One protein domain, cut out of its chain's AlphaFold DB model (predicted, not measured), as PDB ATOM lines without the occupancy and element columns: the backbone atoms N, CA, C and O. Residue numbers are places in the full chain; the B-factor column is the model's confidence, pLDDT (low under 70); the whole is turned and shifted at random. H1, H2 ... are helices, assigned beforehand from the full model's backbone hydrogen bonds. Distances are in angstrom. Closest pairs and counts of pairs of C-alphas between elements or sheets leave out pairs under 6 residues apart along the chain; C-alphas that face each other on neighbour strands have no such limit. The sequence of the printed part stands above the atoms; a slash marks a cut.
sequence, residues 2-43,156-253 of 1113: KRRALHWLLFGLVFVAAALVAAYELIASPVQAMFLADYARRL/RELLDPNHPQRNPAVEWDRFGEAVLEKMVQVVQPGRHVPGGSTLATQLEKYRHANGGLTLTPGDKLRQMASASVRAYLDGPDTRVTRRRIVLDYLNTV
ATOM      1  N   LYS A   2     136.839 171.588 208.673       56.94
ATOM      2  CA  LYS A   2     137.139 171.562 207.212       56.94
ATOM      3  C   LYS A   2     138.206 172.558 206.690       56.94
ATOM      4  O   LYS A   2     139.141 172.116 206.032       56.94
ATOM      5  N   ARG A   3     138.146 173.861 207.024       57.25
ATOM      6  CA  ARG A   3     139.166 174.847 206.578       57.25
ATOM      7  C   ARG A   3     140.606 174.498 207.000       57.25
ATOM      8  O   ARG A   3     141.501 174.657 206.179       57.25
ATOM      9  N   ARG A   4     140.846 173.991 208.221       57.97
ATOM     10  CA  ARG A   4     142.205 173.615 208.676       57.97
ATOM     11  C   ARG A   4     142.753 172.408 207.909       57.97
ATOM     12  O   ARG A   4     143.923 172.416 207.553       57.97
ATOM     13  N   ALA A   5     141.912 171.419 207.600       67.19
ATOM     14  CA  ALA A   5     142.314 170.267 206.789       67.19
ATOM     15  C   ALA A   5     142.743 170.689 205.371       67.19
ATOM     16  O   ALA A   5     143.767 170.225 204.884       67.19
ATOM     17  N   LEU A   6     142.023 171.634 204.752       73.25
ATOM     18  CA  LEU A   6     142.395 172.179 203.442       73.25
ATOM     19  C   LEU A   6     143.747 172.917 203.470       73.25
ATOM     20  O   LEU A   6     144.517 172.786 202.528       73.25
ATOM     21  N   HIS A   7     144.064 173.642 204.551       74.00
ATOM     22  CA  HIS A   7     145.369 174.305 204.696       74.00
ATOM     23  C   HIS A   7     146.510 173.292 204.862       74.00
ATOM     24  O   HIS A   7     147.547 173.456 204.233       74.00
ATOM     25  N   TRP A   8     146.314 172.223 205.644       78.31
ATOM     26  CA  TRP A   8     147.304 171.145 205.765       78.31
ATOM     27  C   TRP A   8     147.502 170.368 204.459       78.31
ATOM     28  O   TRP A   8     148.633 170.025 204.129       78.31
ATOM     29  N   LEU A   9     146.435 170.134 203.689       82.06
ATOM     30  CA  LEU A   9     146.517 169.467 202.387       82.06
ATOM     31  C   LEU A   9     147.221 170.358 201.349       82.06
ATOM     32  O   LEU A   9     148.099 169.880 200.638       82.06
ATOM     33  N   LEU A  10     146.916 171.662 201.323       83.06
ATOM     34  CA  LEU A  10     147.625 172.637 200.489       83.06
ATOM     35  C   LEU A  10     149.110 172.738 200.875       83.06
ATOM     36  O   LEU A  10     149.965 172.714 199.998       83.06
ATOM     37  N   PHE A  11     149.423 172.794 202.173       84.44
ATOM     38  CA  PHE A  11     150.800 172.816 202.676       84.44
ATOM     39  C   PHE A  11     151.560 171.535 202.306       84.44
ATOM     40  O   PHE A  11     152.691 171.612 201.839       84.44
ATOM     41  N   GLY A  12     150.923 170.365 202.430       83.81
ATOM     42  CA  GLY A  12     151.483 169.089 201.982       83.81
ATOM     43  C   GLY A  12     151.732 169.045 200.472       83.81
ATOM     44  O   GLY A  12     152.783 168.581 200.043       83.81
ATOM     45  N   LEU A  13     150.817 169.582 199.659       85.00
ATOM     46  CA  LEU A  13     150.972 169.641 198.203       85.00
ATOM     47  C   LEU A  13     152.080 170.622 197.785       85.00
ATOM     48  O   LEU A  13     152.882 170.294 196.917       85.00
ATOM     49  N   VAL A  14     152.191 171.780 198.447       86.19
ATOM     50  CA  VAL A  14     153.312 172.721 198.271       86.19
ATOM     51  C   VAL A  14     154.638 172.089 198.704       86.19
ATOM     52  O   VAL A  14     155.633 172.244 198.002       86.19
ATOM     53  N   PHE A  15     154.661 171.330 199.803       87.50
ATOM     54  CA  PHE A  15     155.853 170.607 200.255       87.50
ATOM     55  C   PHE A  15     156.277 169.518 199.260       87.50
ATOM     56  O   PHE A  15     157.456 169.426 198.929       87.50
ATOM     57  N   VAL A  16     155.332 168.742 198.713       85.06
ATOM     58  CA  VAL A  16     155.608 167.751 197.657       85.06
ATOM     59  C   VAL A  16     156.087 168.428 196.370       85.06
ATOM     60  O   VAL A  16     157.057 167.967 195.776       85.06
ATOM     61  N   ALA A  17     155.485 169.546 195.957       82.31
ATOM     62  CA  ALA A  17     155.945 170.307 194.796       82.31
ATOM     63  C   ALA A  17     157.367 170.862 195.000       82.31
ATOM     64  O   ALA A  17     158.211 170.725 194.115       82.31
ATOM     65  N   ALA A  18     157.667 171.412 196.179       81.31
ATOM     66  CA  ALA A  18     159.008 171.870 196.538       81.31
ATOM     67  C   ALA A  18     160.022 170.712 196.584       81.31
ATOM     68  O   ALA A  18     161.139 170.868 196.099       81.31
ATOM     69  N   ALA A  19     159.630 169.541 197.095       80.69
ATOM     70  CA  ALA A  19     160.464 168.340 197.108       80.69
ATOM     71  C   ALA A  19     160.732 167.792 195.695       80.69
ATOM     72  O   ALA A  19     161.847 167.360 195.419       80.69
ATOM     73  N   LEU A  20     159.756 167.854 194.780       81.00
ATOM     74  CA  LEU A  20     159.929 167.474 193.373       81.00
ATOM     75  C   LEU A  20     160.832 168.459 192.615       81.00
ATOM     76  O   LEU A  20     161.712 168.026 191.873       81.00
ATOM     77  N   VAL A  21     160.669 169.769 192.833       82.06
ATOM     78  CA  VAL A  21     161.562 170.797 192.265       82.06
ATOM     79  C   VAL A  21     162.983 170.645 192.813       82.06
ATOM     80  O   VAL A  21     163.938 170.696 192.041       82.06
ATOM     81  N   ALA A  22     163.135 170.382 194.114       79.25
ATOM     82  CA  ALA A  22     164.431 170.081 194.715       79.25
ATOM     83  C   ALA A  22     165.045 168.809 194.112       79.25
ATOM     84  O   ALA A  22     166.184 168.852 193.664       79.25
ATOM     85  N   ALA A  23     164.301 167.703 194.016       78.62
ATOM     86  CA  ALA A  23     164.783 166.465 193.400       78.62
ATOM     87  C   ALA A  23     165.238 166.673 191.944       78.62
ATOM     88  O   ALA A  23     166.287 166.166 191.550       78.62
ATOM     89  N   TYR A  24     164.505 167.471 191.161       81.56
ATOM     90  CA  TYR A  24     164.907 167.818 189.798       81.56
ATOM     91  C   TYR A  24     166.178 168.686 189.757       81.56
ATOM     92  O   TYR A  24     167.048 168.453 188.921       81.56
ATOM     93  N   GLU A  25     166.350 169.626 190.691       84.19
ATOM     94  CA  GLU A  25     167.582 170.419 190.820       84.19
ATOM     95  C   GLU A  25     168.799 169.567 191.231       84.19
ATOM     96  O   GLU A  25     169.895 169.759 190.699       84.19
ATOM     97  N   LEU A  26     168.608 168.584 192.117       77.69
ATOM     98  CA  LEU A  26     169.657 167.647 192.538       77.69
ATOM     99  C   LEU A  26     170.142 166.741 191.387       77.69
ATOM    100  O   LEU A  26     171.301 166.333 191.400       77.69
ATOM    101  N   ILE A  27     169.284 166.446 190.400       77.19
ATOM    102  CA  ILE A  27     169.581 165.548 189.266       77.19
ATOM    103  C   ILE A  27     170.047 166.320 188.018       77.19
ATOM    104  O   ILE A  27     171.071 165.987 187.420       77.19
ATOM    105  N   ALA A  28     169.298 167.348 187.608       80.50
ATOM    106  CA  ALA A  28     169.488 168.051 186.337       80.50
ATOM    107  C   ALA A  28     170.181 169.422 186.469       80.50
ATOM    108  O   ALA A  28     170.674 169.944 185.470       80.50
ATOM    109  N   SER A  29     170.233 169.992 187.679       87.44
ATOM    110  CA  SER A  29     170.879 171.278 188.005       87.44
ATOM    111  C   SER A  29     170.458 172.533 187.194       87.44
ATOM    112  O   SER A  29     171.303 173.414 187.013       87.44
ATOM    113  N   PRO A  30     169.214 172.691 186.684       85.56
ATOM    114  CA  PRO A  30     168.832 173.843 185.854       85.56
ATOM    115  C   PRO A  30     168.996 175.210 186.541       85.56
ATOM    116  O   PRO A  30     169.365 176.184 185.880       85.56
ATOM    117  N   VAL A  31     168.737 175.314 187.850       86.00
ATOM    118  CA  VAL A  31     168.826 176.580 188.597       86.00
ATOM    119  C   VAL A  31     170.290 176.942 188.844       86.00
ATOM    120  O   VAL A  31     170.692 178.074 188.566       86.00
ATOM    121  N   GLN A  32     171.114 175.976 189.266       87.06
ATOM    122  CA  GLN A  32     172.573 176.121 189.288       87.06
ATOM    123  C   GLN A  32     173.120 176.542 187.921       87.06
ATOM    124  O   GLN A  32     173.884 177.500 187.854       87.06
ATOM    125  N   ALA A  33     172.714 175.876 186.836       90.31
ATOM    126  CA  ALA A  33     173.195 176.170 185.489       90.31
ATOM    127  C   ALA A  33     172.840 177.591 185.036       90.31
ATOM    128  O   ALA A  33     173.678 178.268 184.447       90.31
ATOM    129  N   MET A  34     171.635 178.076 185.354       89.25
ATOM    130  CA  MET A  34     171.224 179.452 185.066       89.25
ATOM    131  C   MET A  34     172.097 180.481 185.803       89.25
ATOM    132  O   MET A  34     172.654 181.378 185.168       89.25
ATOM    133  N   PHE A  35     172.245 180.356 187.128       91.00
ATOM    134  CA  PHE A  35     172.992 181.336 187.926       91.00
ATOM    135  C   PHE A  35     174.507 181.261 187.705       91.00
ATOM    136  O   PHE A  35     175.160 182.296 187.560       91.00
ATOM    137  N   LEU A  36     175.077 180.055 187.655       92.62
ATOM    138  CA  LEU A  36     176.518 179.870 187.498       92.62
ATOM    139  C   LEU A  36     176.983 180.220 186.082       92.62
ATOM    140  O   LEU A  36     178.050 180.809 185.958       92.62
ATOM    141  N   ALA A  37     176.189 179.960 185.034       92.38
ATOM    142  CA  ALA A  37     176.524 180.428 183.688       92.38
ATOM    143  C   ALA A  37     176.412 181.959 183.558       92.38
ATOM    144  O   ALA A  37     177.256 182.566 182.901       92.38
ATOM    145  N   ASP A  38     175.426 182.615 184.191       91.62
ATOM    146  CA  ASP A  38     175.374 184.086 184.185       91.62
ATOM    147  C   ASP A  38     176.592 184.706 184.878       91.62
ATOM    148  O   ASP A  38     177.230 185.603 184.323       91.62
ATOM    149  N   TYR A  39     176.948 184.186 186.054       92.12
ATOM    150  CA  TYR A  39     178.116 184.635 186.802       92.12
ATOM    151  C   TYR A  39     179.415 184.361 186.029       92.12
ATOM    152  O   TYR A  39     180.224 185.270 185.849       92.12
ATOM    153  N   ALA A  40     179.579 183.154 185.473       90.38
ATOM    154  CA  ALA A  40     180.767 182.752 184.720       90.38
ATOM    155  C   ALA A  40     181.043 183.629 183.488       90.38
ATOM    156  O   ALA A  40     182.207 183.911 183.207       90.38
ATOM    157  N   ARG A  41     180.014 184.159 182.805       90.00
ATOM    158  CA  ARG A  41     180.200 185.121 181.694       90.00
ATOM    159  C   ARG A  41     180.948 186.397 182.100       90.00
ATOM    160  O   ARG A  41     181.547 187.046 181.244       90.00
ATOM    161  N   ARG A  42     180.919 186.763 183.384       93.31
ATOM    162  CA  ARG A  42     181.610 187.945 183.930       93.31
ATOM    163  C   ARG A  42     183.044 187.627 184.361       93.31
ATOM    164  O   ARG A  42     183.894 188.513 184.373       93.31
ATOM    165  N   LEU A  43     183.347 186.356 184.622       93.00
ATOM    166  CA  LEU A  43     184.659 185.863 185.052       93.00
ATOM    167  C   LEU A  43     185.623 185.751 183.859       93.00
ATOM    168  O   LEU A  43     185.964 184.667 183.399       93.00
ATOM    169  N   ARG A 156     180.386 157.527 187.400       84.12
ATOM    170  CA  ARG A 156     179.501 156.853 186.424       84.12
ATOM    171  C   ARG A 156     178.620 157.787 185.593       84.12
ATOM    172  O   ARG A 156     178.508 157.597 184.388       84.12
ATOM    173  N   GLU A 157     178.033 158.802 186.216       81.88
ATOM    174  CA  GLU A 157     176.985 159.622 185.591       81.88
ATOM    175  C   GLU A 157     177.527 160.860 184.845       81.88
ATOM    176  O   GLU A 157     176.758 161.649 184.296       81.88
ATOM    177  N   LEU A 158     178.857 161.042 184.771       87.31
ATOM    178  CA  LEU A 158     179.462 162.275 184.241       87.31
ATOM    179  C   LEU A 158     179.083 162.551 182.781       87.31
ATOM    180  O   LEU A 158     178.878 163.703 182.407       87.31
ATOM    181  N   LEU A 159     179.003 161.519 181.942       89.12
ATOM    182  CA  LEU A 159     178.699 161.670 180.514       89.12
ATOM    183  C   LEU A 159     177.238 161.362 180.158       89.12
ATOM    184  O   LEU A 159     176.933 161.219 178.977       89.12
ATOM    185  N   ASP A 160     176.338 161.307 181.146       84.88
ATOM    186  CA  ASP A 160     174.906 161.128 180.897       84.88
ATOM    187  C   ASP A 160     174.368 162.225 179.943       84.88
ATOM    188  O   ASP A 160     174.484 163.424 180.255       84.88
ATOM    189  N   PRO A 161     173.809 161.850 178.771       83.75
ATOM    190  CA  PRO A 161     173.250 162.798 177.814       83.75
ATOM    191  C   PRO A 161     171.878 163.347 178.231       83.75
ATOM    192  O   PRO A 161     171.494 164.401 177.720       83.75
ATOM    193  N   ASN A 162     171.150 162.670 179.131       85.75
ATOM    194  CA  ASN A 162     169.761 162.999 179.483       85.75
ATOM    195  C   ASN A 162     169.641 164.280 180.320       85.75
ATOM    196  O   ASN A 162     168.604 164.946 180.299       85.75
ATOM    197  N   HIS A 163     170.717 164.670 181.006       87.12
ATOM    198  CA  HIS A 163     170.780 165.886 181.813       87.12
ATOM    199  C   HIS A 163     171.891 166.828 181.314       87.12
ATOM    200  O   HIS A 163     172.973 166.865 181.903       87.12
ATOM    201  N   PRO A 164     171.679 167.604 180.225       88.88
ATOM    202  CA  PRO A 164     172.701 168.486 179.650       88.88
ATOM    203  C   PRO A 164     173.282 169.501 180.641       88.88
ATOM    204  O   PRO A 164     174.491 169.724 180.641       88.88
ATOM    205  N   GLN A 165     172.430 170.053 181.508       91.25
ATOM    206  CA  GLN A 165     172.741 171.136 182.448       91.25
ATOM    207  C   GLN A 165     173.374 170.676 183.775       91.25
ATOM    208  O   GLN A 165     173.726 171.520 184.592       91.25
ATOM    209  N   ARG A 166     173.543 169.364 184.001       89.69
ATOM    210  CA  ARG A 166     173.986 168.808 185.291       89.69
ATOM    211  C   ARG A 166     175.339 169.367 185.749       89.69
ATOM    212  O   ARG A 166     176.299 169.393 184.971       89.69
ATOM    213  N   ASN A 167     175.438 169.717 187.034       89.94
ATOM    214  CA  ASN A 167     176.686 170.133 187.673       89.94
ATOM    215  C   ASN A 167     177.629 168.923 187.896       89.94
ATOM    216  O   ASN A 167     177.290 168.035 188.678       89.94
ATOM    217  N   PRO A 168     178.829 168.863 187.284       88.56
ATOM    218  CA  PRO A 168     179.765 167.749 187.471       88.56
ATOM    219  C   PRO A 168     180.568 167.796 188.782       88.56
ATOM    220  O   PRO A 168     181.342 166.880 189.069       88.56
ATOM    221  N   ALA A 169     180.440 168.857 189.579       86.00
ATOM    222  CA  ALA A 169     181.109 168.977 190.872       86.00
ATOM    223  C   ALA A 169     180.349 168.300 192.025       86.00
ATOM    224  O   ALA A 169     180.915 168.121 193.103       86.00
ATOM    225  N   VAL A 170     179.073 167.945 191.828       79.88
ATOM    226  CA  VAL A 170     178.174 167.539 192.916       79.88
ATOM    227  C   VAL A 170     177.408 166.267 192.551       79.88
ATOM    228  O   VAL A 170     176.707 166.215 191.546       79.88
ATOM    229  N   GLU A 171     177.537 165.248 193.398       73.75
ATOM    230  CA  GLU A 171     176.850 163.955 193.291       73.75
ATOM    231  C   GLU A 171     176.196 163.646 194.643       73.75
ATOM    232  O   GLU A 171     176.871 163.379 195.645       73.75
ATOM    233  N   TRP A 172     174.872 163.814 194.694       62.41
ATOM    234  CA  TRP A 172     174.079 163.787 195.926       62.41
ATOM    235  C   TRP A 172     173.726 162.373 196.392       62.41
ATOM    236  O   TRP A 172     173.598 162.144 197.592       62.41
ATOM    237  N   ASP A 173     173.653 161.430 195.458       58.38
ATOM    238  CA  ASP A 173     173.658 159.984 195.677       58.38
ATOM    239  C   ASP A 173     174.875 159.568 196.521       58.38
ATOM    240  O   ASP A 173     174.729 159.051 197.628       58.38
ATOM    241  N   ARG A 174     176.083 159.927 196.069       63.28
ATOM    242  CA  ARG A 174     177.354 159.613 196.740       63.28
ATOM    243  C   ARG A 174     177.548 160.396 198.032       63.28
ATOM    244  O   ARG A 174     178.200 159.905 198.953       63.28
ATOM    245  N   PHE A 175     176.985 161.601 198.132       54.09
ATOM    246  CA  PHE A 175     176.919 162.324 199.403       54.09
ATOM    247  C   PHE A 175     175.994 161.611 200.401       54.09
ATOM    248  O   PHE A 175     176.366 161.457 201.563       54.09
ATOM    249  N   GLY A 176     174.835 161.123 199.947       52.56
ATOM    250  CA  GLY A 176     173.893 160.333 200.740       52.56
ATOM    251  C   GLY A 176     174.504 159.027 201.246       52.56
ATOM    252  O   GLY A 176     174.508 158.796 202.455       52.56
ATOM    253  N   GLU A 177     175.095 158.221 200.359       55.53
ATOM    254  CA  GLU A 177     175.814 156.991 200.727       55.53
ATOM    255  C   GLU A 177     176.936 157.271 201.736       55.53
ATOM    256  O   GLU A 177     177.004 156.623 202.781       55.53
ATOM    257  N   ALA A 178     177.782 158.278 201.482       52.25
ATOM    258  CA  ALA A 178     178.891 158.613 202.374       52.25
ATOM    259  C   ALA A 178     178.432 159.148 203.742       52.25
ATOM    260  O   ALA A 178     179.119 158.929 204.738       52.25
ATOM    261  N   VAL A 179     177.286 159.836 203.829       52.91
ATOM    262  CA  VAL A 179     176.685 160.241 205.113       52.91
ATOM    263  C   VAL A 179     176.104 159.030 205.844       52.91
ATOM    264  O   VAL A 179     176.354 158.875 207.040       52.91
ATOM    265  N   LEU A 180     175.393 158.146 205.137       51.97
ATOM    266  CA  LEU A 180     174.790 156.939 205.704       51.97
ATOM    267  C   LEU A 180     175.862 155.979 206.246       51.97
ATOM    268  O   LEU A 180     175.799 155.566 207.405       51.97
ATOM    269  N   GLU A 181     176.901 155.687 205.460       54.62
ATOM    270  CA  GLU A 181     178.022 154.855 205.911       54.62
ATOM    271  C   GLU A 181     178.827 155.513 207.032       54.62
ATOM    272  O   GLU A 181     179.303 154.809 207.921       54.62
ATOM    273  N   LYS A 182     178.943 156.847 207.068       50.69
ATOM    274  CA  LYS A 182     179.617 157.544 208.173       50.69
ATOM    275  C   LYS A 182     178.807 157.511 209.473       50.69
ATOM    276  O   LYS A 182     179.413 157.440 210.538       50.69
ATOM    277  N   MET A 183     177.472 157.484 209.414       54.47
ATOM    278  CA  MET A 183     176.638 157.176 210.588       54.47
ATOM    279  C   MET A 183     176.844 155.728 211.055       54.47
ATOM    280  O   MET A 183     176.989 155.489 212.252       54.47
ATOM    281  N   VAL A 184     176.951 154.765 210.131       53.16
ATOM    282  CA  VAL A 184     177.278 153.361 210.461       53.16
ATOM    283  C   VAL A 184     178.699 153.219 211.029       53.16
ATOM    284  O   VAL A 184     178.923 152.410 211.927       53.16
ATOM    285  N   GLN A 185     179.661 154.033 210.584       45.75
ATOM    286  CA  GLN A 185     181.051 154.001 211.060       45.75
ATOM    287  C   GLN A 185     181.191 154.404 212.542       45.75
ATOM    288  O   GLN A 185     182.106 153.927 213.211       45.75
ATOM    289  N   VAL A 186     180.257 155.197 213.088       57.19
ATOM    290  CA  VAL A 186     180.165 155.477 214.539       57.19
ATOM    291  C   VAL A 186     179.884 154.196 215.343       57.19
ATOM    292  O   VAL A 186     180.289 154.094 216.497       57.19
ATOM    293  N   VAL A 187     179.241 153.199 214.726       54.69
ATOM    294  CA  VAL A 187     178.930 151.888 215.324       54.69
ATOM    295  C   VAL A 187     179.976 150.821 214.949       54.69
ATOM    296  O   VAL A 187     180.170 149.862 215.692       54.69
ATOM    297  N   GLN A 188     180.686 150.977 213.822       40.88
ATOM    298  CA  GLN A 188     181.750 150.066 213.367       40.88
ATOM    299  C   GLN A 188     183.007 150.823 212.876       40.88
ATOM    300  O   GLN A 188     183.154 151.061 211.671       40.88
ATOM    301  N   PRO A 189     183.972 151.133 213.768       41.19
ATOM    302  CA  PRO A 189     185.142 151.958 213.438       41.19
ATOM    303  C   PRO A 189     186.084 151.403 212.353       41.19
ATOM    304  O   PRO A 189     186.830 152.164 211.743       41.19
ATOM    305  N   GLY A 190     186.077 150.089 212.098       37.38
ATOM    306  CA  GLY A 190     186.979 149.438 211.133       37.38
ATOM    307  C   GLY A 190     186.550 149.518 209.659       37.38
ATOM    308  O   GLY A 190     187.302 149.092 208.776       37.38
ATOM    309  N   ARG A 191     185.346 150.026 209.361       38.84
ATOM    310  CA  ARG A 191     184.796 150.058 207.995       38.84
ATOM    311  C   ARG A 191     185.428 151.192 207.178       38.84
ATOM    312  O   ARG A 191     185.493 152.332 207.634       38.84
ATOM    313  N   HIS A 192     185.898 150.882 205.970       40.22
ATOM    314  CA  HIS A 192     186.451 151.870 205.037       40.22
ATOM    315  C   HIS A 192     185.322 152.619 204.315       40.22
ATOM    316  O   HIS A 192     184.483 151.978 203.690       40.22
ATOM    317  N   VAL A 193     185.334 153.955 204.359       44.03
ATOM    318  CA  VAL A 193     184.356 154.808 203.656       44.03
ATOM    319  C   VAL A 193     184.847 155.114 202.228       44.03
ATOM    320  O   VAL A 193     186.013 155.493 202.069       44.03
ATOM    321  N   PRO A 194     184.001 154.989 201.184       46.53
ATOM    322  CA  PRO A 194     184.339 155.350 199.808       46.53
ATOM    323  C   PRO A 194     184.724 156.826 199.620       46.53
ATOM    324  O   PRO A 194     184.230 157.731 200.293       46.53
ATOM    325  N   GLY A 195     185.589 157.088 198.636       54.03
ATOM    326  CA  GLY A 195     186.026 158.437 198.271       54.03
ATOM    327  C   GLY A 195     184.958 159.226 197.509       54.03
ATOM    328  O   GLY A 195     185.054 159.363 196.295       54.03
ATOM    329  N   GLY A 196     183.954 159.758 198.210       62.25
ATOM    330  CA  GLY A 196     182.855 160.541 197.626       62.25
ATOM    331  C   GLY A 196     183.261 161.938 197.126       62.25
ATOM    332  O   GLY A 196     182.824 162.937 197.700       62.25
ATOM    333  N   SER A 197     184.091 162.013 196.083       74.25
ATOM    334  CA  SER A 197     184.472 163.246 195.373       74.25
ATOM    335  C   SER A 197     184.490 163.009 193.860       74.25
ATOM    336  O   SER A 197     185.231 162.148 193.381       74.25
ATOM    337  N   THR A 198     183.712 163.804 193.120       87.19
ATOM    338  CA  THR A 198     183.582 163.719 191.652       87.19
ATOM    339  C   THR A 198     184.909 163.974 190.938       87.19
ATOM    340  O   THR A 198     185.793 164.627 191.499       87.19
ATOM    341  N   LEU A 199     185.055 163.541 189.680       90.44
ATOM    342  CA  LEU A 199     186.261 163.809 188.880       90.44
ATOM    343  C   LEU A 199     186.584 165.308 188.796       90.44
ATOM    344  O   LEU A 199     187.742 165.683 188.959       90.44
ATOM    345  N   ALA A 200     185.574 166.170 188.649       91.19
ATOM    346  CA  ALA A 200     185.762 167.623 188.670       91.19
ATOM    347  C   ALA A 200     186.342 168.107 190.014       91.19
ATOM    348  O   ALA A 200     187.312 168.859 190.045       91.19
ATOM    349  N   THR A 201     185.811 167.607 191.135       89.75
ATOM    350  CA  THR A 201     186.325 167.918 192.481       89.75
ATOM    351  C   THR A 201     187.739 167.359 192.698       89.75
ATOM    352  O   THR A 201     188.552 167.969 193.394       89.75
ATOM    353  N   GLN A 202     188.066 166.208 192.097       89.62
ATOM    354  CA  GLN A 202     189.411 165.630 192.145       89.62
ATOM    355  C   GLN A 202     190.436 166.480 191.379       89.62
ATOM    356  O   GLN A 202     191.546 166.631 191.893       89.62
ATOM    357  N   LEU A 203     190.071 167.069 190.227       91.88
ATOM    358  CA  LEU A 203     190.924 168.015 189.489       91.88
ATOM    359  C   LEU A 203     191.287 169.224 190.363       91.88
ATOM    360  O   LEU A 203     192.466 169.443 190.624       91.88
ATOM    361  N   GLU A 204     190.295 169.952 190.895       92.62
ATOM    362  CA  GLU A 204     190.522 171.119 191.772       92.62
ATOM    363  C   GLU A 204     191.434 170.776 192.961       92.62
ATOM    364  O   GLU A 204     192.330 171.540 193.323       92.62
ATOM    365  N   LYS A 205     191.218 169.593 193.557       89.69
ATOM    366  CA  LYS A 205     192.000 169.090 194.687       89.69
ATOM    367  C   LYS A 205     193.482 168.945 194.330       89.69
ATOM    368  O   LYS A 205     194.307 169.507 195.040       89.69
ATOM    369  N   TYR A 206     193.844 168.198 193.282       89.19
ATOM    370  CA  TYR A 206     195.267 167.983 192.975       89.19
ATOM    371  C   TYR A 206     195.907 169.112 192.157       89.19
ATOM    372  O   TYR A 206     197.133 169.210 192.155       89.19
ATOM    373  N   ARG A 207     195.120 169.980 191.506       90.69
ATOM    374  CA  ARG A 207     195.653 171.169 190.828       90.69
ATOM    375  C   ARG A 207     195.985 172.283 191.826       90.69
ATOM    376  O   ARG A 207     197.154 172.662 191.913       90.69
ATOM    377  N   HIS A 208     195.014 172.704 192.646       91.50
ATOM    378  CA  HIS A 208     195.098 173.948 193.430       91.50
ATOM    379  C   HIS A 208     195.047 173.795 194.956       91.50
ATOM    380  O   HIS A 208     195.281 174.771 195.662       91.50
ATOM    381  N   ALA A 209     194.703 172.632 195.526       87.06
ATOM    382  CA  ALA A 209     194.641 172.507 196.988       87.06
ATOM    383  C   ALA A 209     196.031 172.302 197.613       87.06
ATOM    384  O   ALA A 209     196.941 171.753 196.991       87.06
ATOM    385  N   ASN A 210     196.205 172.723 198.869       84.25
ATOM    386  CA  ASN A 210     197.496 172.636 199.550       84.25
ATOM    387  C   ASN A 210     197.980 171.173 199.637       84.25
ATOM    388  O   ASN A 210     197.253 170.297 200.112       84.25
ATOM    389  N   GLY A 211     199.180 170.898 199.117       75.69
ATOM    390  CA  GLY A 211     199.742 169.548 198.989       75.69
ATOM    391  C   GLY A 211     198.939 168.569 198.113       75.69
ATOM    392  O   GLY A 211     199.227 167.377 198.135       75.69
ATOM    393  N   GLY A 212     197.917 169.027 197.380       76.62
ATOM    394  CA  GLY A 212     196.968 168.156 196.673       76.62
ATOM    395  C   GLY A 212     195.953 167.455 197.591       76.62
ATOM    396  O   GLY A 212     195.361 166.443 197.203       76.62
ATOM    397  N   LEU A 213     195.775 167.954 198.822       77.38
ATOM    398  CA  LEU A 213     194.995 167.314 199.884       77.38
ATOM    399  C   LEU A 213     193.700 168.073 200.212       77.38
ATOM    400  O   LEU A 213     193.577 169.281 200.022       77.38
ATOM    401  N   THR A 214     192.730 167.348 200.769       75.81
ATOM    402  CA  THR A 214     191.511 167.912 201.369       75.81
ATOM    403  C   THR A 214     191.641 167.771 202.885       75.81
ATOM    404  O   THR A 214     191.327 166.716 203.432       75.81
ATOM    405  N   LEU A 215     192.181 168.796 203.549       73.88
ATOM    406  CA  LEU A 215     192.528 168.742 204.977       73.88
ATOM    407  C   LEU A 215     191.322 169.011 205.888       73.88
ATOM    408  O   LEU A 215     191.208 168.411 206.955       73.88
ATOM    409  N   THR A 216     190.404 169.881 205.463       75.88
ATOM    410  CA  THR A 216     189.199 170.249 206.220       75.88
ATOM    411  C   THR A 216     187.913 170.072 205.396       75.88
ATOM    412  O   THR A 216     187.954 170.066 204.161       75.88
ATOM    413  N   PRO A 217     186.730 169.999 206.043       74.44
ATOM    414  CA  PRO A 217     185.446 170.075 205.340       74.44
ATOM    415  C   PRO A 217     185.281 171.368 204.523       74.44
ATOM    416  O   PRO A 217     184.675 171.340 203.453       74.44
ATOM    417  N   GLY A 218     185.862 172.482 204.989       81.19
ATOM    418  CA  GLY A 218     185.872 173.757 204.267       81.19
ATOM    419  C   GLY A 218     186.657 173.690 202.956       81.19
ATOM    420  O   GLY A 218     186.204 174.225 201.948       81.19
ATOM    421  N   ASP A 219     187.776 172.958 202.925       80.62
ATOM    422  CA  ASP A 219     188.534 172.738 201.687       80.62
ATOM    423  C   ASP A 219     187.737 171.901 200.681       80.62
ATOM    424  O   ASP A 219     187.783 172.190 199.486       80.62
ATOM    425  N   LYS A 220     186.947 170.916 201.142       82.12
ATOM    426  CA  LYS A 220     186.057 170.155 200.249       82.12
ATOM    427  C   LYS A 220     184.990 171.059 199.629       82.12
ATOM    428  O   LYS A 220     184.749 170.977 198.427       82.12
ATOM    429  N   LEU A 221     184.381 171.946 200.423       84.44
ATOM    430  CA  LEU A 221     183.404 172.916 199.921       84.44
ATOM    431  C   LEU A 221     184.044 173.910 198.936       84.44
ATOM    432  O   LEU A 221     183.465 174.152 197.881       84.44
ATOM    433  N   ARG A 222     185.262 174.407 199.208       88.25
ATOM    434  CA  ARG A 222     186.044 175.239 198.269       88.25
ATOM    435  C   ARG A 222     186.297 174.521 196.942       88.25
ATOM    436  O   ARG A 222     186.099 175.116 195.883       88.25
ATOM    437  N   GLN A 223     186.713 173.253 196.993       89.50
ATOM    438  CA  GLN A 223     186.957 172.416 195.811       89.50
ATOM    439  C   GLN A 223     185.663 172.231 194.999       89.50
ATOM    440  O   GLN A 223     185.639 172.543 193.812       89.50
ATOM    441  N   MET A 224     184.562 171.818 195.635       89.75
ATOM    442  CA  MET A 224     183.268 171.624 194.961       89.75
ATOM    443  C   MET A 224     182.695 172.928 194.382       89.75
ATOM    444  O   MET A 224     182.158 172.924 193.275       89.75
ATOM    445  N   ALA A 225     182.828 174.057 195.084       90.12
ATOM    446  CA  ALA A 225     182.374 175.361 194.601       90.12
ATOM    447  C   ALA A 225     183.209 175.864 193.408       90.12
ATOM    448  O   ALA A 225     182.638 176.328 192.423       90.12
ATOM    449  N   SER A 226     184.537 175.708 193.454       93.25
ATOM    450  CA  SER A 226     185.426 176.096 192.346       93.25
ATOM    451  C   SER A 226     185.145 175.259 191.091       93.25
ATOM    452  O   SER A 226     184.900 175.829 190.026       93.25
ATOM    453  N   ALA A 227     185.014 173.931 191.240       92.75
ATOM    454  CA  ALA A 227     184.604 173.034 190.157       92.75
ATOM    455  C   ALA A 227     183.219 173.393 189.595       92.75
ATOM    456  O   ALA A 227     183.021 173.353 188.380       92.75
ATOM    457  N   SER A 228     182.270 173.768 190.462       92.50
ATOM    458  CA  SER A 228     180.924 174.184 190.042       92.50
ATOM    459  C   SER A 228     180.980 175.429 189.161       92.50
ATOM    460  O   SER A 228     180.394 175.431 188.087       92.50
ATOM    461  N   VAL A 229     181.711 176.475 189.564       93.62
ATOM    462  CA  VAL A 229     181.847 177.702 188.756       93.62
ATOM    463  C   VAL A 229     182.585 177.414 187.442       93.62
ATOM    464  O   VAL A 229     182.150 177.859 186.379       93.62
ATOM    465  N   ARG A 230     183.663 176.619 187.485       94.00
ATOM    466  CA  ARG A 230     184.462 176.252 186.304       94.00
ATOM    467  C   ARG A 230     183.668 175.436 185.278       94.00
ATOM    468  O   ARG A 230     183.902 175.582 184.079       94.00
ATOM    469  N   ALA A 231     182.707 174.621 185.723       94.00
ATOM    470  CA  ALA A 231     181.881 173.782 184.853       94.00
ATOM    471  C   ALA A 231     181.083 174.573 183.798       94.00
ATOM    472  O   ALA A 231     180.928 174.091 182.671       94.00
ATOM    473  N   TYR A 232     180.619 175.778 184.149       94.69
ATOM    474  CA  TYR A 232     179.717 176.605 183.334       94.69
ATOM    475  C   TYR A 232     180.414 177.754 182.577       94.69
ATOM    476  O   TYR A 232     179.738 178.607 182.002       94.69
ATOM    477  N   LEU A 233     181.755 177.772 182.519       92.19
ATOM    478  CA  LEU A 233     182.526 178.754 181.732       92.19
ATOM    479  C   LEU A 233     182.144 178.786 180.242       92.19
ATOM    480  O   LEU A 233     182.187 179.841 179.618       92.19
ATOM    481  N   ASP A 234     181.764 177.635 179.679       89.81
ATOM    482  CA  ASP A 234     181.331 177.508 178.281       89.81
ATOM    483  C   ASP A 234     179.797 177.658 178.106       89.81
ATOM    484  O   ASP A 234     179.282 177.483 177.001       89.81
ATOM    485  N   GLY A 235     179.062 178.009 179.172       92.69
ATOM    486  CA  GLY A 235     177.606 178.193 179.185       92.69
ATOM    487  C   GLY A 235     176.845 177.170 180.048       92.69
ATOM    488  O   GLY A 235     177.457 176.367 180.750       92.69
ATOM    489  N   PRO A 236     175.496 177.184 180.016       93.00
ATOM    490  CA  PRO A 236     174.657 176.327 180.862       93.00
ATOM    491  C   PRO A 236     174.622 174.848 180.433       93.00
ATOM    492  O   PRO A 236     174.174 174.012 181.210       93.00
ATOM    493  N   ASP A 237     175.065 174.500 179.219       93.81
ATOM    494  CA  ASP A 237     175.210 173.106 178.771       93.81
ATOM    495  C   ASP A 237     176.610 172.589 179.118       93.81
ATOM    496  O   ASP A 237     177.600 172.918 178.460       93.81
ATOM    497  N   THR A 238     176.703 171.747 180.145       93.25
ATOM    498  CA  THR A 238     177.991 171.266 180.655       93.25
ATOM    499  C   THR A 238     178.561 170.102 179.846       93.25
ATOM    500  O   THR A 238     179.666 169.658 180.153       93.25
ATOM    501  N   ARG A 239     177.878 169.576 178.814       93.12
ATOM    502  CA  ARG A 239     178.309 168.355 178.091       93.12
ATOM    503  C   ARG A 239     179.718 168.461 177.498       93.12
ATOM    504  O   ARG A 239     180.458 167.477 177.511       93.12
ATOM    505  N   VAL A 240     180.118 169.644 177.022       92.50
ATOM    506  CA  VAL A 240     181.488 169.899 176.536       92.50
ATOM    507  C   VAL A 240     182.487 169.880 177.696       92.50
ATOM    508  O   VAL A 240     183.500 169.181 177.623       92.50
ATOM    509  N   THR A 241     182.188 170.567 178.800       93.25
ATOM    510  CA  THR A 241     183.045 170.591 179.993       93.25
ATOM    511  C   THR A 241     183.166 169.214 180.647       93.25
ATOM    512  O   THR A 241     184.249 168.841 181.085       93.25
ATOM    513  N   ARG A 242     182.101 168.403 180.650       93.94
ATOM    514  CA  ARG A 242     182.090 167.032 181.193       93.94
ATOM    515  C   ARG A 242     182.985 166.082 180.396       93.94
ATOM    516  O   ARG A 242     183.718 165.301 180.998       93.94
ATOM    517  N   ARG A 243     183.040 166.225 179.066       95.19
ATOM    518  CA  ARG A 243     184.059 165.566 178.221       95.19
ATOM    519  C   ARG A 243     185.471 166.081 178.515       95.19
ATOM    520  O   ARG A 243     186.395 165.278 178.629       95.19
ATOM    521  N   ARG A 244     185.644 167.398 178.698       94.44
ATOM    522  CA  ARG A 244     186.943 167.999 179.060       94.44
ATOM    523  C   ARG A 244     187.462 167.494 180.410       94.44
ATOM    524  O   ARG A 244     188.638 167.196 180.506       94.44
ATOM    525  N   ILE A 245     186.601 167.302 181.411       95.19
ATOM    526  CA  ILE A 245     186.979 166.747 182.725       95.19
ATOM    527  C   ILE A 245     187.559 165.327 182.598       95.19
ATOM    528  O   ILE A 245     188.542 165.016 183.265       95.19
ATOM    529  N   VAL A 246     187.006 164.477 181.723       96.00
ATOM    530  CA  VAL A 246     187.555 163.130 181.448       96.00
ATOM    531  C   VAL A 246     188.926 163.216 180.768       96.00
ATOM    532  O   VAL A 246     189.863 162.543 181.193       96.00
ATOM    533  N   LEU A 247     189.047 164.073 179.748       96.19
ATOM    534  CA  LEU A 247     190.296 164.338 179.026       96.19
ATOM    535  C   LEU A 247     191.402 164.857 179.959       96.19
ATOM    536  O   LEU A 247     192.496 164.298 180.011       96.19
ATOM    537  N   ASP A 248     191.097 165.897 180.728       95.19
ATOM    538  CA  ASP A 248     192.016 166.545 181.660       95.19
ATOM    539  C   ASP A 248     192.442 165.603 182.786       95.19
ATOM    540  O   ASP A 248     193.611 165.592 183.160       95.19
ATOM    541  N   TYR A 249     191.536 164.761 183.294       95.06
ATOM    542  CA  TYR A 249     191.890 163.775 184.311       95.06
ATOM    543  C   TYR A 249     192.827 162.697 183.763       95.06
ATOM    544  O   TYR A 249     193.857 162.430 184.380       95.06
ATOM    545  N   LEU A 250     192.528 162.116 182.594       96.12
ATOM    546  CA  LEU A 250     193.414 161.134 181.956       96.12
ATOM    547  C   LEU A 250     194.773 161.737 181.572       96.12
ATOM    548  O   LEU A 250     195.769 161.016 181.579       96.12
ATOM    549  N   ASN A 251     194.830 163.042 181.296       95.38
ATOM    550  CA  ASN A 251     196.070 163.752 181.003       95.38
ATOM    551  C   ASN A 251     196.849 164.196 182.257       95.38
ATOM    552  O   ASN A 251     198.067 164.226 182.182       95.38
ATOM    553  N   THR A 252     196.233 164.526 183.401       93.62
ATOM    554  CA  THR A 252     196.984 165.071 184.564       93.62
ATOM    555  C   THR A 252     196.869 164.297 185.879       93.62
ATOM    556  O   THR A 252     197.355 164.787 186.895       93.62
ATOM    557  N   VAL A 253     196.257 163.106 185.911       93.00
ATOM    558  CA  VAL A 253     196.180 162.286 187.138       93.00
ATOM    559  C   VAL A 253     197.587 161.916 187.661       93.00
ATOM    560  O   VAL A 253     198.383 161.372 186.896       93.00
TER     561      VAL A 253
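Overview. This is residues 2 to 43 and 156 to 253 of the 1113 residues of the protein "Transgly domain-containing protein" of Hydrogenophilaceae bacterium CG1_02_62_390 (UniProt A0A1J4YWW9). A long helix, H1, sticks out with residues 2 to 20 from a loose body of shorter helices, in which H4 crosses H5, H2 meets H5 near one end, and H6 packs on H4. H3 touches no helix, and residues 186 to 198 fold back from its end to H4. The printed part has 140 residues with six named helices, H1 to H6 in chain order, and no named strand; the class is all helix. The whole is loose, with a radius of gyration of the C-alphas of 18.4 A and spans of 64 by 46 by 26 A.

Along the chain. H1, residues 2 to 28, begins at C-alpha 2 (137.139, 171.562, 207.212) and is 38.7 A long. H2 is residues 30 to 40, 14.9 A. H3 is residues 172 to 185, 19.3 A. H4 is residues 199 to 208, 14.2 A. H5 is residues 217 to 231, 21.1 A. H6, residues 239 to 252, 20.0 A, ends at C-alpha 252 (196.984, 165.071, 184.564).

Arrangement. H1 and H3 are close but not clearly touching, with the C-alphas of Leu 26 and Trp 172 closest at 6.8 A. H5 touches H2 with residues 228 to 230 alone, about perpendicular at 82 degrees; the closest C-alphas, Leu 36 and Val 229, are 5.9 A apart. With residues 223 to 227 alone H5 touches H4, only just about perpendicular at 71 degrees; the closest C-alphas, Thr 201 and Met 224, are 5.4 A apart. H6 touches H4 with residues 245 to 249 alone, at a steep tilt of 51 degrees, the same way; the closest C-alphas, Ala 200 and Ile 245, are 6.1 A apart. In H1 to H6 every O i to N i+4 pair is within hydrogen-bond range.

Size, cuts and confidence. The farthest C-alphas, Lys 2 and Asn 251, are 65.0 A apart. Residues 44 to 155 are not printed, and C-alphas 43 and 156 are 29.5 A apart across the cut. H3 to H4 is a long link of 13 residues. The pLDDT is under 70 in residues 2 to 5 and 172 to 196.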